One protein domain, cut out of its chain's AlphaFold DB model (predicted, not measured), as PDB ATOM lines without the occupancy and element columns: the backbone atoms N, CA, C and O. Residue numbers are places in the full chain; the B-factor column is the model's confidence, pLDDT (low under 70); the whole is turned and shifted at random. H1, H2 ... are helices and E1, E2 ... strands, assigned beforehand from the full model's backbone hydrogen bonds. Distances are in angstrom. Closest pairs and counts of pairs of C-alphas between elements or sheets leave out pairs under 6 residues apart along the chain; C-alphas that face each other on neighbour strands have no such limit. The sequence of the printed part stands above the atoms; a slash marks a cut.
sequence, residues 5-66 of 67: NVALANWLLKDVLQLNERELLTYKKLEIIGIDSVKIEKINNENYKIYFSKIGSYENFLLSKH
ATOM      1  N   ASN A   5     -22.763  -5.833 -54.134       82.12
ATOM      2  CA  ASN A   5     -23.354  -5.987 -52.806       82.12
ATOM      3  C   ASN A   5     -24.866  -5.716 -52.792       82.12
ATOM      4  O   ASN A   5     -25.600  -6.379 -52.069       82.12
ATOM      5  N   VAL A   6     -25.350  -4.775 -53.609       87.38
ATOM      6  CA  VAL A   6     -26.786  -4.475 -53.752       87.38
ATOM      7  C   VAL A   6     -27.494  -5.596 -54.505       87.38
ATOM      8  O   VAL A   6     -28.593  -5.986 -54.122       87.38
ATOM      9  N   ALA A   7     -26.874  -6.135 -55.557       89.31
ATOM     10  CA  ALA A   7     -27.429  -7.267 -56.295       89.31
ATOM     11  C   ALA A   7     -27.528  -8.515 -55.402       89.31
ATOM     12  O   ALA A   7     -28.592  -9.124 -55.324       89.31
ATOM     13  N   LEU A   8     -26.459  -8.834 -54.665       88.56
ATOM     14  CA  LEU A   8     -26.435  -9.953 -53.725       88.56
ATOM     15  C   LEU A   8     -27.452  -9.772 -52.592       88.56
ATOM     16  O   LEU A   8     -28.184 -10.707 -52.278       88.56
ATOM     17  N   ALA A   9     -27.528  -8.575 -52.000       88.81
ATOM     18  CA  ALA A   9     -28.485  -8.288 -50.938       88.81
ATOM     19  C   ALA A   9     -29.935  -8.391 -51.429       88.81
ATOM     20  O   ALA A   9     -30.766  -8.968 -50.738       88.81
ATOM     21  N   ASN A  10     -30.245  -7.879 -52.626       90.56
ATOM     22  CA  ASN A  10     -31.585  -8.008 -53.201       90.56
ATOM     23  C   ASN A  10     -31.943  -9.473 -53.464       90.56
ATOM     24  O   ASN A  10     -33.010  -9.904 -53.038       90.56
ATOM     25  N   TRP A  11     -31.044 -10.236 -54.089       91.44
ATOM     26  CA  TRP A  11     -31.267 -11.657 -54.340       91.44
ATOM     27  C   TRP A  11     -31.499 -12.438 -53.041       91.44
ATOM     28  O   TRP A  11     -32.482 -13.162 -52.907       91.44
ATOM     29  N   LEU A  12     -30.642 -12.240 -52.038       91.38
ATOM     30  CA  LEU A  12     -30.749 -12.956 -50.771       91.38
ATOM     31  C   LEU A  12     -32.010 -12.566 -49.989       91.38
ATOM     32  O   LEU A  12     -32.734 -13.435 -49.513       91.38
ATOM     33  N   LEU A  13     -32.282 -11.271 -49.831       92.19
ATOM     34  CA  LEU A  13     -33.362 -10.804 -48.960       92.19
ATOM     35  C   LEU A  13     -34.742 -10.930 -49.616       92.19
ATOM     36  O   LEU A  13     -35.703 -11.258 -48.926       92.19
ATOM     37  N   LYS A  14     -34.848 -10.679 -50.926       90.75
ATOM     38  CA  LYS A  14     -36.134 -10.646 -51.638       90.75
ATOM     39  C   LYS A  14     -36.422 -11.942 -52.378       90.75
ATOM     40  O   LYS A  14     -37.496 -12.498 -52.200       90.75
ATOM     41  N   ASP A  15     -35.481 -12.433 -53.179       89.44
ATOM     42  CA  ASP A  15     -35.762 -13.587 -54.041       89.44
ATOM     43  C   ASP A  15     -35.715 -14.898 -53.247       89.44
ATOM     44  O   ASP A  15     -36.579 -15.760 -53.406       89.44
ATOM     45  N   VAL A  16     -34.727 -15.038 -52.357       89.00
ATOM     46  CA  VAL A  16     -34.572 -16.239 -51.527       89.00
ATOM     47  C   VAL A  16     -35.431 -16.161 -50.268       89.00
ATOM     48  O   VAL A  16     -36.243 -17.051 -50.028       89.00
ATOM     49  N   LEU A  17     -35.221 -15.140 -49.432       91.25
ATOM     50  CA  LEU A  17     -35.851 -15.059 -48.109       91.25
ATOM     51  C   LEU A  17     -37.246 -14.420 -48.131       91.25
ATOM     52  O   LEU A  17     -37.928 -14.460 -47.110       91.25
ATOM     53  N   GLN A  18     -37.662 -13.856 -49.272       92.00
ATOM     54  CA  GLN A  18     -38.999 -13.290 -49.494       92.00
ATOM     55  C   GLN A  18     -39.431 -12.290 -48.414       92.00
ATOM     56  O   GLN A  18     -40.597 -12.229 -48.026       92.00
ATOM     57  N   LEU A  19     -38.478 -11.498 -47.921       93.88
ATOM     58  CA  LEU A  19     -38.740 -10.484 -46.910       93.88
ATOM     59  C   LEU A  19     -39.499  -9.312 -47.522       93.88
ATOM     60  O   LEU A  19     -39.172  -8.826 -48.609       93.88
ATOM     61  N   ASN A  20     -40.474  -8.811 -46.772       92.94
ATOM     62  CA  ASN A  20     -41.162  -7.584 -47.128       92.94
ATOM     63  C   ASN A  20     -40.222  -6.384 -46.995       92.94
ATOM     64  O   ASN A  20     -39.207  -6.409 -46.290       92.94
ATOM     65  N   GLU A  21     -40.569  -5.285 -47.662       91.25
ATOM     66  CA  GLU A  21     -39.799  -4.056 -47.524       91.25
ATOM     67  C   GLU A  21     -39.756  -3.621 -46.051       91.25
ATOM     68  O   GLU A  21     -40.784  -3.549 -45.379       91.25
ATOM     69  N   ARG A  22     -38.548  -3.312 -45.557       91.25
ATOM     70  CA  ARG A  22     -38.278  -2.918 -44.160       91.25
ATOM     71  C   ARG A  22     -38.516  -4.030 -43.127       91.25
ATOM     72  O   ARG A  22     -38.453  -3.756 -41.930       91.25
ATOM     73  N   GLU A  23     -38.747  -5.271 -43.555       93.81
ATOM     74  CA  GLU A  23     -38.824  -6.415 -42.653       93.81
ATOM     75  C   GLU A  23     -37.433  -6.792 -42.133       93.81
ATOM     76  O   GLU A  23     -36.486  -6.989 -42.897       93.81
ATOM     77  N   LEU A  24     -37.308  -6.907 -40.810       94.12
ATOM     78  CA  LEU A  24     -36.061  -7.316 -40.179       94.12
ATOM     79  C   LEU A  24     -35.905  -8.840 -40.244       94.12
ATOM     80  O   LEU A  24     -36.687  -9.589 -39.651       94.12
ATOM     81  N   LEU A  25     -34.842  -9.291 -40.907       93.81
ATOM     82  CA  LEU A  25     -34.389 -10.673 -40.818       93.81
ATOM     83  C   LEU A  25     -33.777 -10.923 -39.437       93.81
ATOM     84  O   LEU A  25     -32.815 -10.263 -39.047       93.81
ATOM     85  N   THR A  26     -34.320 -11.891 -38.707       95.06
ATOM     86  CA  THR A  26     -33.806 -12.310 -37.400       95.06
ATOM     87  C   THR A  26     -33.277 -13.733 -37.473       95.06
ATOM     88  O   THR A  26     -33.719 -14.524 -38.306       95.06
ATOM     89  N   TYR A  27     -32.375 -14.090 -36.557       94.06
ATOM     90  CA  TYR A  27     -31.874 -15.463 -36.463       94.06
ATOM     91  C   TYR A  27     -33.013 -16.477 -36.284       94.06
ATOM     92  O   TYR A  27     -33.070 -17.468 -36.995       94.06
ATOM     93  N   LYS A  28     -34.016 -16.153 -35.460       95.31
ATOM     94  CA  LYS A  28     -35.200 -17.002 -35.263       95.31
ATOM     95  C   LYS A  28     -35.976 -17.293 -36.556       95.31
ATOM     96  O   LYS A  28     -36.546 -18.368 -36.696       95.31
ATOM     97  N   LYS A  29     -36.015 -16.356 -37.513       93.69
ATOM     98  CA  LYS A  29     -36.616 -16.607 -38.838       93.69
ATOM     99  C   LYS A  29     -35.782 -17.599 -39.645       93.69
ATOM    100  O   LYS A  29     -36.350 -18.493 -40.261       93.69
ATOM    101  N   LEU A  30     -34.459 -17.460 -39.613       94.44
ATOM    102  CA  LEU A  30     -33.540 -18.398 -40.259       94.44
ATOM    103  C   LEU A  30     -33.659 -19.805 -39.649       94.44
ATOM    104  O   LEU A  30     -33.756 -20.780 -40.394       94.44
ATOM    105  N   GLU A  31     -33.807 -19.900 -38.323       94.06
ATOM    106  CA  GLU A  31     -34.076 -21.165 -37.627       94.06
ATOM    107  C   GLU A  31     -35.369 -21.837 -38.111       94.06
ATOM    108  O   GLU A  31     -35.379 -23.037 -38.376       94.06
ATOM    109  N   ILE A  32     -36.449 -21.065 -38.285       93.56
ATOM    110  CA  ILE A  32     -37.734 -21.568 -38.806       93.56
ATOM    111  C   ILE A  32     -37.591 -22.087 -40.246       93.56
ATOM    112  O   ILE A  32     -38.200 -23.096 -40.597       93.56
ATOM    113  N   ILE A  33     -36.787 -21.415 -41.075       92.50
ATOM    114  CA  ILE A  33     -36.491 -21.834 -42.457       92.50
ATOM    115  C   ILE A  33     -35.560 -23.064 -42.474       92.50
ATOM    116  O   ILE A  33     -35.515 -23.802 -43.458       92.50
ATOM    117  N   GLY A  34     -34.845 -23.323 -41.376       94.31
ATOM    118  CA  GLY A  34     -33.942 -24.459 -41.237       94.31
ATOM    119  C   GLY A  34     -32.547 -24.211 -41.807       94.31
ATOM    120  O   GLY A  34     -31.855 -25.179 -42.128       94.31
ATOM    121  N   ILE A  35     -32.129 -22.948 -41.938       94.44
ATOM    122  CA  ILE A  35     -30.826 -22.553 -42.496       94.44
ATOM    123  C   ILE A  35     -30.098 -21.584 -41.561       94.44
ATOM    124  O   ILE A  35     -30.733 -20.799 -40.870       94.44
ATOM    125  N   ASP A  36     -28.770 -21.596 -41.565       94.06
ATOM    126  CA  ASP A  36     -27.939 -20.636 -40.808       94.06
ATOM    127  C   ASP A  36     -26.655 -20.223 -41.538       94.06
ATOM    128  O   ASP A  36     -25.931 -19.328 -41.102       94.06
ATOM    129  N   SER A  37     -26.369 -20.870 -42.664       94.12
ATOM    130  CA  SER A  37     -25.105 -20.756 -43.369       94.12
ATOM    131  C   SER A  37     -25.298 -21.011 -44.862       94.12
ATOM    132  O   SER A  37     -26.313 -21.550 -45.315       94.12
ATOM    133  N   VAL A  38     -24.302 -20.611 -45.652       93.62
ATOM    134  CA  VAL A  38     -24.227 -20.924 -47.080       93.62
ATOM    135  C   VAL A  38     -22.943 -21.681 -47.382       93.62
ATOM    136  O   VAL A  38     -21.883 -21.379 -46.834       93.62
ATOM    137  N   LYS A  39     -23.022 -22.661 -48.279       94.12
ATOM    138  CA  LYS A  39     -21.860 -23.320 -48.874       94.12
ATOM    139  C   LYS A  39     -21.532 -22.629 -50.192       94.12
ATOM    140  O   LYS A  39     -22.379 -22.552 -51.079       94.12
ATOM    141  N   ILE A  40     -20.287 -22.188 -50.335       93.88
ATOM    142  CA  ILE A  40     -19.755 -21.688 -51.602       93.88
ATOM    143  C   ILE A  40     -18.907 -22.786 -52.233       93.88
ATOM    144  O   ILE A  40     -17.978 -23.305 -51.615       93.88
ATOM    145  N   GLU A  41     -19.230 -23.142 -53.468       95.38
ATOM    146  CA  GLU A  41     -18.514 -24.139 -54.252       95.38
ATOM    147  C   GLU A  41     -17.868 -23.467 -55.462       95.38
ATOM    148  O   GLU A  41     -18.546 -22.809 -56.254       95.38
ATOM    149  N   LYS A  42     -16.546 -23.610 -55.599       96.19
ATOM    150  CA  LYS A  42     -15.811 -23.115 -56.764       96.19
ATOM    151  C   LYS A  42     -16.040 -24.068 -57.934       96.19
ATOM    152  O   LYS A  42     -15.640 -25.225 -57.855       96.19
ATOM    153  N   ILE A  43     -16.639 -23.571 -59.016       96.81
ATOM    154  CA  ILE A  43     -16.791 -24.330 -60.264       96.81
ATOM    155  C   ILE A  43     -15.531 -24.147 -61.118       96.81
ATOM    156  O   ILE A  43     -14.951 -25.115 -61.599       96.81
ATOM    157  N   ASN A  44     -15.087 -22.900 -61.293       96.31
ATOM    158  CA  ASN A  44     -13.843 -22.549 -61.982       96.31
ATOM    159  C   ASN A  44     -13.320 -21.191 -61.469       96.31
ATOM    160  O   ASN A  44     -13.749 -20.719 -60.419       96.31
ATOM    161  N   ASN A  45     -12.348 -20.576 -62.149       94.69
ATOM    162  CA  ASN A  45     -11.718 -19.338 -61.670       94.69
ATOM    163  C   ASN A  45     -12.670 -18.140 -61.568       94.69
ATOM    164  O   ASN A  45     -12.456 -17.286 -60.712       94.69
ATOM    165  N   GLU A  46     -13.725 -18.111 -62.378       95.12
ATOM    166  CA  GLU A  46     -14.648 -16.974 -62.466       95.12
ATOM    167  C   GLU A  46     -16.055 -17.314 -61.963       95.12
ATOM    168  O   GLU A  46     -16.855 -16.419 -61.710       95.12
ATOM    169  N   ASN A  47     -16.361 -18.602 -61.784       93.88
ATOM    170  CA  ASN A  47     -17.704 -19.072 -61.471       93.88
ATOM    171  C   ASN A  47     -17.743 -19.822 -60.141       93.88
ATOM    172  O   ASN A  47     -17.013 -20.795 -59.917       93.88
ATOM    173  N   TYR A  48     -18.673 -19.395 -59.292       94.31
ATOM    174  CA  TYR A  48     -18.947 -19.970 -57.983       94.31
ATOM    175  C   TYR A  48     -20.439 -20.237 -57.853       94.31
ATOM    176  O   TYR A  48     -21.263 -19.516 -58.417       94.31
ATOM    177  N   LYS A  49     -20.788 -21.260 -57.079       94.00
ATOM    178  CA  LYS A  49     -22.173 -21.580 -56.749       94.00
ATOM    179  C   LYS A  49     -22.402 -21.445 -55.258       94.00
ATOM    180  O   LYS A  49     -21.567 -21.862 -54.460       94.00
ATOM    181  N   ILE A  50     -23.539 -20.863 -54.906       93.25
ATOM    182  CA  ILE A  50     -23.969 -20.664 -53.527       93.25
ATOM    183  C   ILE A  50     -25.117 -21.633 -53.258       93.25
ATOM    184  O   ILE A  50     -26.066 -21.709 -54.039       93.25
ATOM    185  N   TYR A  51     -25.022 -22.370 -52.160       93.06
ATOM    186  CA  TYR A  51     -26.064 -23.263 -51.668       93.06
ATOM    187  C   TYR A  51     -26.444 -22.862 -50.249       93.06
ATOM    188  O   TYR A  51     -25.563 -22.563 -49.445       93.06
ATOM    189  N   PHE A  52     -27.732 -22.899 -49.924       92.75
ATOM    190  CA  PHE A  52     -28.173 -22.773 -48.537       92.75
ATOM    191  C   PHE A  52     -27.915 -24.074 -47.791       92.75
ATOM    192  O   PHE A  52     -28.208 -25.162 -48.291       92.75
ATOM    193  N   SER A  53     -27.351 -23.940 -46.601       94.38
ATOM    194  CA  SER A  53     -26.967 -25.058 -45.758       94.38
ATOM    195  C   SER A  53     -27.902 -25.147 -44.564       94.38
ATOM    196  O   SER A  53     -28.367 -24.134 -44.042       94.38
ATOM    197  N   LYS A  54     -28.178 -26.381 -44.137       95.12
ATOM    198  CA  LYS A  54     -29.004 -26.639 -42.957       95.12
ATOM    199  C   LYS A  54     -28.321 -26.121 -41.699       95.12
ATOM    200  O   LYS A  54     -27.090 -26.093 -41.656       95.12
ATOM    201  N   ILE A  55     -29.112 -25.835 -40.673       95.88
ATOM    202  CA  ILE A  55     -28.590 -25.469 -39.352       95.88
ATOM    203  C   ILE A  55     -27.530 -26.472 -38.882       95.88
ATOM    204  O   ILE A  55     -27.715 -27.686 -39.022       95.88
ATOM    205  N   GLY A  56     -26.417 -25.966 -38.357       94.69
ATOM    206  CA  GLY A  56     -25.308 -26.779 -37.857       94.69
ATOM    207  C   GLY A  56     -24.342 -27.277 -38.939       94.69
ATOM    208  O   GLY A  56     -23.375 -27.979 -38.635       94.69
ATOM    209  N   SER A  57     -24.586 -26.984 -40.223       95.06
ATOM    210  CA  SER A  57     -23.724 -27.475 -41.313       95.06
ATOM    211  C   SER A  57     -22.320 -26.881 -41.254       95.06
ATOM    212  O   SER A  57     -21.356 -27.556 -41.620       95.06
ATOM    213  N   TYR A  58     -22.192 -25.630 -40.809       93.88
ATOM    214  CA  TYR A  58     -20.898 -24.968 -40.685       93.88
ATOM    215  C   TYR A  58     -20.061 -25.568 -39.548       93.88
ATOM    216  O   TYR A  58     -18.887 -25.881 -39.735       93.88
ATOM    217  N   GLU A  59     -20.679 -25.822 -38.399       94.94
ATOM    218  CA  GLU A  59     -20.065 -26.459 -37.235       94.94
ATOM    219  C   GLU A  59     -19.609 -27.878 -37.582       94.94
ATOM    220  O   GLU A  59     -18.466 -28.249 -37.315       94.94
ATOM    221  N   ASN A  60     -20.462 -28.647 -38.266       93.75
ATOM    222  CA  ASN A  60     -20.112 -29.977 -38.764       93.75
ATOM    223  C   ASN A  60     -18.912 -29.934 -39.721       93.75
ATOM    224  O   ASN A  60     -18.025 -30.785 -39.646       93.75
ATOM    225  N   PHE A  61     -18.851 -28.931 -40.602       92.12
ATOM    226  CA  PHE A  61     -17.710 -28.734 -41.493       92.12
ATOM    227  C   PHE A  61     -16.418 -28.443 -40.720       92.12
ATOM    228  O   PHE A  61     -15.382 -29.032 -41.034       92.12
ATOM    229  N   LEU A  62     -16.468 -27.590 -39.694       93.75
ATOM    230  CA  LEU A  62     -15.309 -27.322 -38.839       93.75
ATOM    231  C   LEU A  62     -14.837 -28.588 -38.119       93.75
ATOM    232  O   LEU A  62     -13.654 -28.910 -38.182       93.75
ATOM    233  N   LEU A  63     -15.755 -29.345 -37.512       93.12
ATOM    234  CA  LEU A  63     -15.437 -30.604 -36.830       93.12
ATOM    235  C   LEU A  63     -14.820 -31.635 -37.785       93.12
ATOM    236  O   LEU A  63     -13.862 -32.313 -37.424       93.12
ATOM    237  N   SER A  64     -15.313 -31.717 -39.024       87.31
ATOM    238  CA  SER A  64     -14.795 -32.660 -40.025       87.31
ATOM    239  C   SER A  64     -13.357 -32.380 -40.479       87.31
ATOM    240  O   SER A  64     -12.710 -33.282 -40.995       87.31
ATOM    241  N   LYS A  65     -12.843 -31.157 -40.291       73.50
ATOM    242  CA  LYS A  65     -11.461 -30.786 -40.647       73.50
ATOM    243  C   LYS A  65     -10.423 -31.162 -39.590       73.50
ATOM    244  O   LYS A  65      -9.232 -30.993 -39.840       73.50
ATOM    245  N   HIS A  66     -10.865 -31.610 -38.419       59.28
ATOM    246  CA  HIS A  66     -10.000 -31.977 -37.297       59.28
ATOM    247  C   HIS A  66      -9.841 -33.497 -37.114       59.28
ATOM    248  O   HIS A  66      -9.242 -33.915 -36.125       59.28
TER     249      HIS A  66
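Overview. This is residues 5 to 66 of the 67 residues of an uncharacterized protein of Brachyspira aalborgi (UniProt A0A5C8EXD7). What does the model look like? A long two-stranded hairpin, E1 and E2, stands in the middle, with the short helices H2 and H3 at its open end and the helix H1 across a gap from it. Residues 60 to 66 stick out, and the loose whole is flat. What is it made of? The printed part has 62 residues, with three named helices and two named strands in the order H1 H2 E1 E2 H3, an antiparallel sheet E1 - E2 and a mixed class. The radius of gyration of the C-alphas is 13.7 A, and the spans are 41 by 30 by 14 A.

Along the chain. Where are the strands? E1 is residues 35 to 42, 20.7 A long, and E2 is residues 48 to 54, 19.3 A. Where are the helices? H1 is residues 5 to 16, 15.3 A, beginning at C-alpha 5 (-23.354, -5.987, -52.806). H2 is residues 27 to 33, 9.9 A, and H3 is residues 57 to 64, 10.4 A, ending at C-alpha 64 (-14.795, -32.660, -40.025).

Arrangement. How do the strands pair? E1 and E2 form an antiparallel hairpin at 153 degrees; N 39 and O 51 are 2.8 A apart, within hydrogen-bond range. What comes close to E1? The closest C-alphas of H2 and E1, Leu 30 and Asp 36, are 6.1 A apart; those of H3 and E1, Ser 37 and Tyr 58, are 6.5 A apart. What stays apart? H1 is apart from E1, E2, H2 and H3. Are the helix backbones complete? Every O i to N i+4 pair is within hydrogen-bond range in H2 and H3, and 7 of 8 are in H1.

Size, cuts and confidence. How far does it reach? The two C-alphas farthest apart, of Glu 21 and His 66, are 42.1 A apart. Is it continuous and confident? The printed part has no cut and no long link; its mean pLDDT is 92.1, and residue 66 is under 70.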